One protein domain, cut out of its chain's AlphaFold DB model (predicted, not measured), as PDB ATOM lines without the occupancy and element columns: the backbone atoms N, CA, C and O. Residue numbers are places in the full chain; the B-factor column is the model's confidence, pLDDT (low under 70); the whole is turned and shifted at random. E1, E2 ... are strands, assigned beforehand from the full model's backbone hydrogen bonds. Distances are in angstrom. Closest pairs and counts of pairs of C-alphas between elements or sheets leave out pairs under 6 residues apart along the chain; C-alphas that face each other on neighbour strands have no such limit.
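This is residues 705 to 778 of the 904 residues of an uncharacterized protein of Candidatus Marinimicrobia bacterium (UniProt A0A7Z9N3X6). Two small antiparallel sheets form two thin layers, loosely one over the other: a long two-stranded hairpin, E2 and E3, widened at one edge by the short E4, and across from it the pair E1 and E5. Two long links, residues 710 to 720 and residues 751 to 771, join the layers, and the second folds back on itself at residues 757 to 762 before it reaches E5. The printed part has 74 residues with no named helix and five named strands, E1 to E5 along the chain; it is all strand by its named elements, though these hold 33 of the 74 residues. The larger sheet has the order E2, E3, E4 and is a meander, each strand the antiparallel neighbour of the one before. The whole is only just compact, close to loose, with a radius of gyration of the C-alphas of 13.1 A and spans of 36 by 26 by 14 A.

In the larger sheet, E2 covers residues 721 to 729 and is 24.6 A long, from C-alpha 721 at (148.154, 109.329, 160.871). E3, residues 732 to 740, is 24.4 A long, and E4, residues 747 to 750, is 9.0 A long. In the smaller sheet, E1 covers residues 705 to 709, 13.8 A, from C-alpha 705 at (152.977, 118.728, 168.480). E5, residues 772 to 777, is 16.7 A long and ends at C-alpha 777 at (152.346, 124.979, 169.917).

E3 is the inner strand of the larger sheet, and E2 and E4 are its edge strands. E2 and E3 form a hairpin, antiparallel at 157 degrees, with N 722 and O 739 2.8 A apart and N 737 and O 724 2.8 A apart, within hydrogen-bond range. E3 and E4 form a second hairpin at 135 degrees, with N 740 and O 747 2.8 A apart. E1 and E5 are antiparallel at 157 degrees; the C-alphas of Val 705 and Val 776 face each other at 4.6 A, and N 775 and O 706 are 2.8 A apart. Both E1 and E5 are apart from E2, E3 and E4, with no C-alpha within 8 A.

The two C-alphas farthest apart are those of Ser 744 and His 760, 41.6 A. The printed part has no cut. The links E1 to E2, 11 residues, and E4 to E5, 21 residues, are long; E2 to E3 is tight and E3 to E4 short. The mean pLDDT of the printed part is 89.4, and residues 728 to 731 are under 70.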
ATOM      1  N   VAL A 705     154.251 119.388 168.769       91.69
ATOM      2  CA  VAL A 705     152.977 118.728 168.480       91.69
ATOM      3  C   VAL A 705     152.768 117.630 169.508       91.69
ATOM      4  O   VAL A 705     153.612 116.743 169.651       91.69
ATOM      5  N   THR A 706     151.642 117.674 170.211       92.94
ATOM      6  CA  THR A 706     151.255 116.642 171.179       92.94
ATOM      7  C   THR A 706     149.884 116.088 170.842       92.94
ATOM      8  O   THR A 706     149.019 116.814 170.359       92.94
ATOM      9  N   VAL A 707     149.683 114.799 171.104       93.44
ATOM     10  CA  VAL A 707     148.427 114.100 170.824       93.44
ATOM     11  C   VAL A 707     147.891 113.506 172.115       93.44
ATOM     12  O   VAL A 707     148.643 112.927 172.897       93.44
ATOM     13  N   GLU A 708     146.590 113.634 172.316       93.62
ATOM     14  CA  GLU A 708     145.866 113.100 173.460       93.62
ATOM     15  C   GLU A 708     144.777 112.130 172.992       93.62
ATOM     16  O   GLU A 708     144.119 112.365 171.978       93.62
ATOM     17  N   ILE A 709     144.583 111.036 173.733       93.94
ATOM     18  CA  ILE A 709     143.449 110.125 173.539       93.94
ATOM     19  C   ILE A 709     142.303 110.605 174.431       93.94
ATOM     20  O   ILE A 709     142.425 110.576 175.655       93.94
ATOM     21  N   ILE A 710     141.189 110.995 173.814       94.88
ATOM     22  CA  ILE A 710     139.962 111.418 174.501       94.88
ATOM     23  C   ILE A 710     138.973 110.254 174.598       94.88
ATOM     24  O   ILE A 710     138.406 110.000 175.660       94.88
ATOM     25  N   ASP A 711     138.810 109.500 173.508       94.50
ATOM     26  CA  ASP A 711     137.848 108.403 173.415       94.50
ATOM     27  C   ASP A 711     138.520 107.122 172.918       94.50
ATOM     28  O   ASP A 711     138.757 106.926 171.726       94.50
ATOM     29  N   HIS A 712     138.791 106.203 173.847       91.56
ATOM     30  CA  HIS A 712     139.404 104.914 173.537       91.56
ATOM     31  C   HIS A 712     138.547 104.017 172.628       91.56
ATOM     32  O   HIS A 712     139.085 103.069 172.058       91.56
ATOM     33  N   THR A 713     137.237 104.262 172.513       89.62
ATOM     34  CA  THR A 713     136.316 103.418 171.732       89.62
ATOM     35  C   THR A 713     136.355 103.715 170.236       89.62
ATOM     36  O   THR A 713     135.997 102.849 169.438       89.62
ATOM     37  N   LEU A 714     136.838 104.902 169.860       93.50
ATOM     38  CA  LEU A 714     136.977 105.343 168.470       93.50
ATOM     39  C   LEU A 714     138.384 105.107 167.904       93.50
ATOM     40  O   LEU A 714     138.579 105.199 166.692       93.50
ATOM     41  N   ILE A 715     139.355 104.756 168.757       93.12
ATOM     42  CA  ILE A 715     140.733 104.508 168.327       93.12
ATOM     43  C   ILE A 715     140.786 103.287 167.406       93.12
ATOM     44  O   ILE A 715     140.486 102.162 167.806       93.12
ATOM     45  N   LYS A 716     141.227 103.515 166.168       91.00
ATOM     46  CA  LYS A 716     141.411 102.477 165.152       91.00
ATOM     47  C   LYS A 716     142.690 101.664 165.403       91.00
ATOM     48  O   LYS A 716     143.764 102.210 165.664       91.00
ATOM     49  N   ASP A 717     142.592 100.342 165.263       89.44
ATOM     50  CA  ASP A 717     143.716  99.419 165.458       89.44
ATOM     51  C   ASP A 717     144.854  99.665 164.455       89.44
ATOM     52  O   ASP A 717     144.623  99.757 163.248       89.44
ATOM     53  N   ASN A 718     146.103  99.684 164.940       90.75
ATOM     54  CA  ASN A 718     147.329  99.782 164.127       90.75
ATOM     55  C   ASN A 718     147.294 100.888 163.052       90.75
ATOM     56  O   ASN A 718     147.845 100.720 161.962       90.75
ATOM     57  N   THR A 719     146.628 102.000 163.353       93.25
ATOM     58  CA  THR A 719     146.410 103.096 162.408       93.25
ATOM     59  C   THR A 719     147.535 104.116 162.508       93.25
ATOM     60  O   THR A 719     148.017 104.423 163.597       93.25
ATOM     61  N   THR A 720     147.998 104.609 161.361       93.75
ATOM     62  CA  THR A 720     149.034 105.644 161.279       93.75
ATOM     63  C   THR A 720     148.440 106.896 160.658       93.75
ATOM     64  O   THR A 720     147.885 106.841 159.561       93.75
ATOM     65  N   TYR A 721     148.601 108.025 161.345       94.56
ATOM     66  CA  TYR A 721     148.154 109.329 160.871       94.56
ATOM     67  C   TYR A 721     149.343 110.180 160.435       94.56
ATOM     68  O   TYR A 721     150.388 110.189 161.089       94.56
ATOM     69  N   HIS A 722     149.179 110.919 159.344       94.19
ATOM     70  CA  HIS A 722     150.078 111.996 158.951       94.19
ATOM     71  C   HIS A 722     149.421 113.338 159.268       94.19
ATOM     72  O   HIS A 722     148.321 113.611 158.792       94.19
ATOM     73  N   ILE A 723     150.121 114.171 160.039       92.94
ATOM     74  CA  ILE A 723     149.756 115.568 160.280       92.94
ATOM     75  C   ILE A 723     150.512 116.408 159.251       92.94
ATOM     76  O   ILE A 723     151.743 116.359 159.203       92.94
ATOM     77  N   THR A 724     149.785 117.130 158.405       91.19
ATOM     78  CA  THR A 724     150.362 117.957 157.338       91.19
ATOM     79  C   THR A 724     150.070 119.414 157.628       91.19
ATOM     80  O   THR A 724     148.917 119.769 157.839       91.19
ATOM     81  N   PHE A 725     151.097 120.255 157.613       88.25
ATOM     82  CA  PHE A 725     150.960 121.696 157.785       88.25
ATOM     83  C   PHE A 725     150.910 122.381 156.418       88.25
ATOM     84  O   PHE A 725     151.594 121.957 155.486       88.25
ATOM     85  N   SER A 726     150.076 123.408 156.318       85.94
ATOM     86  CA  SER A 726     150.010 124.348 155.197       85.94
ATOM     87  C   SER A 726     150.508 125.709 155.659       85.94
ATOM     88  O   SER A 726     150.367 126.050 156.837       85.94
ATOM     89  N   ASP A 727     151.099 126.459 154.739       77.56
ATOM     90  CA  ASP A 727     151.733 127.739 155.006       77.56
ATOM     91  C   ASP A 727     151.463 128.743 153.872       77.56
ATOM     92  O   ASP A 727     151.437 128.374 152.695       77.56
ATOM     93  N   ILE A 728     151.234 130.015 154.231       67.88
ATOM     94  CA  ILE A 728     151.093 131.143 153.278       67.88
ATOM     95  C   ILE A 728     152.473 131.767 152.977       67.88
ATOM     96  O   ILE A 728     152.662 132.479 151.987       67.88
ATOM     97  N   GLY A 729     153.473 131.446 153.799       63.03
ATOM     98  CA  GLY A 729     154.866 131.838 153.646       63.03
ATOM     99  C   GLY A 729     155.770 130.976 154.523       63.03
ATOM    100  O   GLY A 729     155.300 130.204 155.346       63.03
ATOM    101  N   VAL A 730     157.087 131.142 154.400       57.66
ATOM    102  CA  VAL A 730     158.093 130.233 154.993       57.66
ATOM    103  C   VAL A 730     157.977 130.082 156.528       57.66
ATOM    104  O   VAL A 730     158.527 129.139 157.092       57.66
ATOM    105  N   PHE A 731     157.267 130.988 157.214       66.06
ATOM    106  CA  PHE A 731     157.260 131.107 158.679       66.06
ATOM    107  C   PHE A 731     155.879 131.131 159.323       66.06
ATOM    108  O   PHE A 731     155.786 131.319 160.533       66.06
ATOM    109  N   GLU A 732     154.818 130.957 158.543       71.44
ATOM    110  CA  GLU A 732     153.457 131.067 159.053       71.44
ATOM    111  C   GLU A 732     152.698 129.787 158.745       71.44
ATOM    112  O   GLU A 732     152.337 129.518 157.600       71.44
ATOM    113  N   THR A 733     152.473 128.979 159.782       81.94
ATOM    114  CA  THR A 733     151.488 127.904 159.698       81.94
ATOM    115  C   THR A 733     150.121 128.542 159.500       81.94
ATOM    116  O   THR A 733     149.657 129.264 160.373       81.94
ATOM    117  N   GLU A 734     149.479 128.254 158.375       86.19
ATOM    118  CA  GLU A 734     148.108 128.680 158.088       86.19
ATOM    119  C   GLU A 734     147.110 127.701 158.708       86.19
ATOM    120  O   GLU A 734     146.163 128.081 159.387       86.19
ATOM    121  N   SER A 735     147.333 126.405 158.485       90.06
ATOM    122  CA  SER A 735     146.484 125.346 159.026       90.06
ATOM    123  C   SER A 735     147.212 124.007 159.053       90.06
ATOM    124  O   SER A 735     148.261 123.842 158.419       90.06
ATOM    125  N   TYR A 736     146.642 123.025 159.751       92.88
ATOM    126  CA  TYR A 736     147.080 121.636 159.666       92.88
ATOM    127  C   TYR A 736     145.917 120.701 159.335       92.88
ATOM    128  O   TYR A 736     144.798 120.895 159.804       92.88
ATOM    129  N   SER A 737     146.205 119.647 158.579       94.94
ATOM    130  CA  SER A 737     145.284 118.558 158.265       94.94
ATOM    131  C   SER A 737     145.804 117.231 158.811       94.94
ATOM    132  O   SER A 737     146.999 117.070 159.079       94.94
ATOM    133  N   VAL A 738     144.904 116.266 158.985       95.81
ATOM    134  CA  VAL A 738     145.235 114.913 159.434       95.81
ATOM    135  C   VAL A 738     144.682 113.899 158.444       95.81
ATOM    136  O   VAL A 738     143.495 113.902 158.115       95.81
ATOM    137  N   MET A 739     145.558 113.008 157.984       95.62
ATOM    138  CA  MET A 739     145.230 111.926 157.059       95.62
ATOM    139  C   MET A 739     145.562 110.572 157.685       95.62
ATOM    140  O   MET A 739     146.686 110.355 158.134       95.62
ATOM    141  N   ASP A 740     144.610 109.644 157.662       95.31
ATOM    142  CA  ASP A 740     144.841 108.221 157.907       95.31
ATOM    143  C   ASP A 740     145.515 107.613 156.666       95.31
ATOM    144  O   ASP A 740     144.899 107.446 155.609       95.31
ATOM    145  N   VAL A 741     146.805 107.290 156.786       94.81
ATOM    146  CA  VAL A 741     147.601 106.708 155.688       94.81
ATOM    147  C   VAL A 741     147.572 105.180 155.667       94.81
ATOM    148  O   VAL A 741     148.091 104.560 154.735       94.81
ATOM    149  N   SER A 742     146.977 104.565 156.686       92.88
ATOM    150  CA  SER A 742     146.704 103.126 156.739       92.88
ATOM    151  C   SER A 742     145.413 102.743 156.013       92.88
ATOM    152  O   SER A 742     145.282 101.590 155.589       92.88
ATOM    153  N   ALA A 743     144.486 103.687 155.828       90.81
ATOM    154  CA  ALA A 743     143.299 103.510 154.999       90.81
ATOM    155  C   ALA A 743     143.658 103.269 153.516       90.81
ATOM    156  O   ALA A 743     144.693 103.706 153.006       90.81
ATOM    157  N   SER A 744     142.797 102.536 152.800       88.38
ATOM    158  CA  SER A 744     142.980 102.232 151.374       88.38
ATOM    159  C   SER A 744     141.700 102.539 150.583       88.38
ATOM    160  O   SER A 744     140.770 101.725 150.610       88.38
ATOM    161  N   PRO A 745     141.640 103.674 149.854       91.75
ATOM    162  CA  PRO A 745     142.675 104.719 149.737       91.75
ATOM    163  C   PRO A 745     142.891 105.508 151.050       91.75
ATOM    164  O   PRO A 745     142.026 105.426 151.919       91.75
ATOM    165  N   PRO A 746     144.007 106.258 151.193       92.19
ATOM    166  CA  PRO A 746     144.214 107.157 152.330       92.19
ATOM    167  C   PRO A 746     143.030 108.104 152.520       92.19
ATOM    168  O   PRO A 746     142.501 108.626 151.535       92.19
ATOM    169  N   ASP A 747     142.641 108.317 153.772       93.50
ATOM    170  CA  ASP A 747     141.427 109.043 154.139       93.50
ATOM    171  C   ASP A 747     141.775 110.314 154.919       93.50
ATOM    172  O   ASP A 747     142.573 110.280 155.855       93.50
ATOM    173  N   THR A 748     141.214 111.453 154.516       94.19
ATOM    174  CA  THR A 748     141.463 112.725 155.211       94.19
ATOM    175  C   THR A 748     140.436 112.868 156.318       94.19
ATOM    176  O   THR A 748     139.288 113.220 156.064       94.19
ATOM    177  N   VAL A 749     140.858 112.575 157.547       94.44
ATOM    178  CA  VAL A 749     139.978 112.559 158.725       94.44
ATOM    179  C   VAL A 749     139.763 113.955 159.307       94.44
ATOM    180  O   VAL A 749     138.765 114.196 159.981       94.44
ATOM    181  N   LEU A 750     140.673 114.894 159.024       94.25
ATOM    182  CA  LEU A 750     140.556 116.292 159.426       94.25
ATOM    183  C   LEU A 750     141.168 117.206 158.358       94.25
ATOM    184  O   LEU A 750     142.364 117.123 158.094       94.25
ATOM    185  N   ASN A 751     140.368 118.096 157.764       92.94
ATOM    186  CA  ASN A 751     140.855 119.040 156.746       92.94
ATOM    187  C   ASN A 751     141.596 120.240 157.347       92.94
ATOM    188  O   ASN A 751     142.582 120.691 156.776       92.94
ATOM    189  N   SER A 752     141.117 120.754 158.480       92.75
ATOM    190  CA  SER A 752     141.725 121.864 159.210       92.75
ATOM    191  C   SER A 752     141.304 121.840 160.680       92.75
ATOM    192  O   SER A 752     140.266 121.269 161.040       92.75
ATOM    193  N   SER A 753     142.099 122.471 161.540       90.88
ATOM    194  CA  SER A 753     141.774 122.655 162.952       90.88
ATOM    195  C   SER A 753     142.351 123.937 163.524       90.88
ATOM    196  O   SER A 753     143.232 124.548 162.924       90.88
ATOM    197  N   PHE A 754     141.875 124.275 164.719       88.62
ATOM    198  CA  PHE A 754     142.431 125.324 165.565       88.62
ATOM    199  C   PHE A 754     143.760 124.874 166.175       88.62
ATOM    200  O   PHE A 754     143.948 123.690 166.467       88.62
ATOM    201  N   PHE A 755     144.683 125.812 166.360       90.75
ATOM    202  CA  PHE A 755     145.991 125.549 166.945       90.75
ATOM    203  C   PHE A 755     146.627 126.820 167.505       90.75
ATOM    204  O   PHE A 755     146.099 127.917 167.346       90.75
ATOM    205  N   GLY A 756     147.798 126.661 168.119       89.62
ATOM    206  CA  GLY A 756     148.583 127.753 168.657       89.62
ATOM    207  C   GLY A 756     148.144 128.109 170.065       89.62
ATOM    208  O   GLY A 756     147.683 127.260 170.834       89.62
ATOM    209  N   ARG A 757     148.336 129.378 170.404       87.88
ATOM    210  CA  ARG A 757     147.944 129.929 171.693       87.88
ATOM    211  C   ARG A 757     146.917 131.025 171.491       87.88
ATOM    212  O   ARG A 757     147.036 131.789 170.537       87.88
ATOM    213  N   ASP A 758     145.941 131.082 172.385       84.81
ATOM    214  CA  ASP A 758     145.028 132.215 172.454       84.81
ATOM    215  C   ASP A 758     145.762 133.486 172.922       84.81
ATOM    216  O   ASP A 758     146.955 133.470 173.255       84.81
ATOM    217  N   GLU A 759     145.051 134.610 172.950       83.81
ATOM    218  CA  GLU A 759     145.600 135.909 173.355       83.81
ATOM    219  C   GLU A 759     146.097 135.950 174.816       83.81
ATOM    220  O   GLU A 759     146.926 136.791 175.173       83.81
ATOM    221  N   HIS A 760     145.666 134.991 175.641       82.94
ATOM    222  CA  HIS A 760     146.070 134.814 177.036       82.94
ATOM    223  C   HIS A 760     147.230 133.823 177.201       82.94
ATOM    224  O   HIS A 760     147.771 133.652 178.300       82.94
ATOM    225  N   GLY A 761     147.673 133.206 176.105       82.94
ATOM    226  CA  GLY A 761     148.786 132.274 176.066       82.94
ATOM    227  C   GLY A 761     148.414 130.832 176.408       82.94
ATOM    228  O   GLY A 761     149.335 130.028 176.584       82.94
ATOM    229  N   PHE A 762     147.133 130.463 176.503       85.12
ATOM    230  CA  PHE A 762     146.716 129.068 176.669       85.12
ATOM    231  C   PHE A 762     146.738 128.333 175.334       85.12
ATOM    232  O   PHE A 762     146.497 128.913 174.282       85.12
ATOM    233  N   LEU A 763     147.069 127.041 175.372       88.56
ATOM    234  CA  LEU A 763     147.070 126.207 174.173       88.56
ATOM    235  C   LEU A 763     145.640 125.992 173.685       88.56
ATOM    236  O   LEU A 763     144.808 125.473 174.428       88.56
ATOM    237  N   VAL A 764     145.387 126.331 172.423       89.19
ATOM    238  CA  VAL A 764     144.075 126.140 171.807       89.19
ATOM    239  C   VAL A 764     143.849 124.654 171.544       89.19
ATOM    240  O   VAL A 764     144.674 123.970 170.934       89.19
ATOM    241  N   GLU A 765     142.714 124.143 172.012       91.75
ATOM    242  CA  GLU A 765     142.333 122.746 171.823       91.75
ATOM    243  C   GLU A 765     141.905 122.484 170.372       91.75
ATOM    244  O   GLU A 765     140.907 123.045 169.904       91.75
ATOM    245  N   GLY A 766     142.632 121.609 169.670       91.44
ATOM    246  CA  GLY A 766     142.263 121.164 168.327       91.44
ATOM    247  C   GLY A 766     140.985 120.316 168.314       91.44
ATOM    248  O   GLY A 766     140.584 119.728 169.322       91.44
ATOM    249  N   LYS A 767     140.348 120.216 167.142       91.94
ATOM    250  CA  LYS A 767     139.155 119.380 166.925       91.94
ATOM    251  C   LYS A 767     139.470 117.905 167.190       91.94
ATOM    252  O   LYS A 767     140.537 117.412 166.819       91.94
ATOM    253  N   ILE A 768     138.509 117.205 167.788       93.06
ATOM    254  CA  ILE A 768     138.598 115.767 168.058       93.06
ATOM    255  C   ILE A 768     138.271 114.984 166.777       93.06
ATOM    256  O   ILE A 768     137.283 115.276 166.105       93.06
ATOM    257  N   PHE A 769     139.083 113.981 166.446       93.38
ATOM    258  CA  PHE A 769     138.877 113.060 165.319       93.38
ATOM    259  C   PHE A 769     139.313 111.648 165.721       93.38
ATOM    260  O   PHE A 769     140.318 111.496 166.404       93.38
ATOM    261  N   ASP A 770     138.574 110.606 165.329       94.06
ATOM    262  CA  ASP A 770     138.889 109.201 165.661       94.06
ATOM    263  C   ASP A 770     139.245 108.960 167.155       94.06
ATOM    264  O   ASP A 770     140.063 108.104 167.485       94.06
ATOM    265  N   GLY A 771     138.657 109.739 168.077       93.12
ATOM    266  CA  GLY A 771     138.939 109.686 169.519       93.12
ATOM    267  C   GLY A 771     140.253 110.340 169.972       93.12
ATOM    268  O   GLY A 771     140.615 110.232 171.146       93.12
ATOM    269  N   LEU A 772     140.958 111.022 169.070       94.38
ATOM    270  CA  LEU A 772     142.213 111.737 169.293       94.38
ATOM    271  C   LEU A 772     142.014 113.253 169.239       94.38
ATOM    272  O   LEU A 772     141.155 113.759 168.519       94.38
ATOM    273  N   ARG A 773     142.877 113.978 169.948       94.00
ATOM    274  CA  ARG A 773     143.021 115.433 169.869       94.00
ATOM    275  C   ARG A 773     144.482 115.794 169.649       94.00
ATOM    276  O   ARG A 773     145.365 115.181 170.245       94.00
ATOM    277  N   VAL A 774     144.736 116.789 168.804       93.81
ATOM    278  CA  VAL A 774     146.083 117.306 168.527       93.81
ATOM    279  C   VAL A 774     146.194 118.711 169.106       93.81
ATOM    280  O   VAL A 774     145.293 119.525 168.935       93.81
ATOM    281  N   PHE A 775     147.317 118.988 169.757       93.25
ATOM    282  CA  PHE A 775     147.753 120.328 170.122       93.25
ATOM    283  C   PHE A 775     149.006 120.660 169.326       93.25
ATOM    284  O   PHE A 775     149.926 119.840 169.247       93.25
ATOM    285  N   VAL A 776     149.044 121.861 168.763       92.19
ATOM    286  CA  VAL A 776     150.215 122.396 168.067       92.19
ATOM    287  C   VAL A 776     150.574 123.718 168.731       92.19
ATOM    288  O   VAL A 776     149.754 124.632 168.770       92.19
ATOM    289  N   ASP A 777     151.789 123.797 169.262       90.50
ATOM    290  CA  ASP A 777     152.346 124.979 169.917       90.50
ATOM    291  C   ASP A 777     153.449 125.566 169.039       90.50
ATOM    292  O   ASP A 777     154.531 124.978 168.911       90.50
ATOM    293  N   ASN A 778     153.162 126.705 168.417       85.38
ATOM    294  CA  ASN A 778     154.128 127.421 167.598       85.38
ATOM    295  C   ASN A 778     154.961 128.379 168.453       85.38
ATOM    296  O   ASN A 778     154.510 128.918 169.460       85.38
TER     297      ASN A 778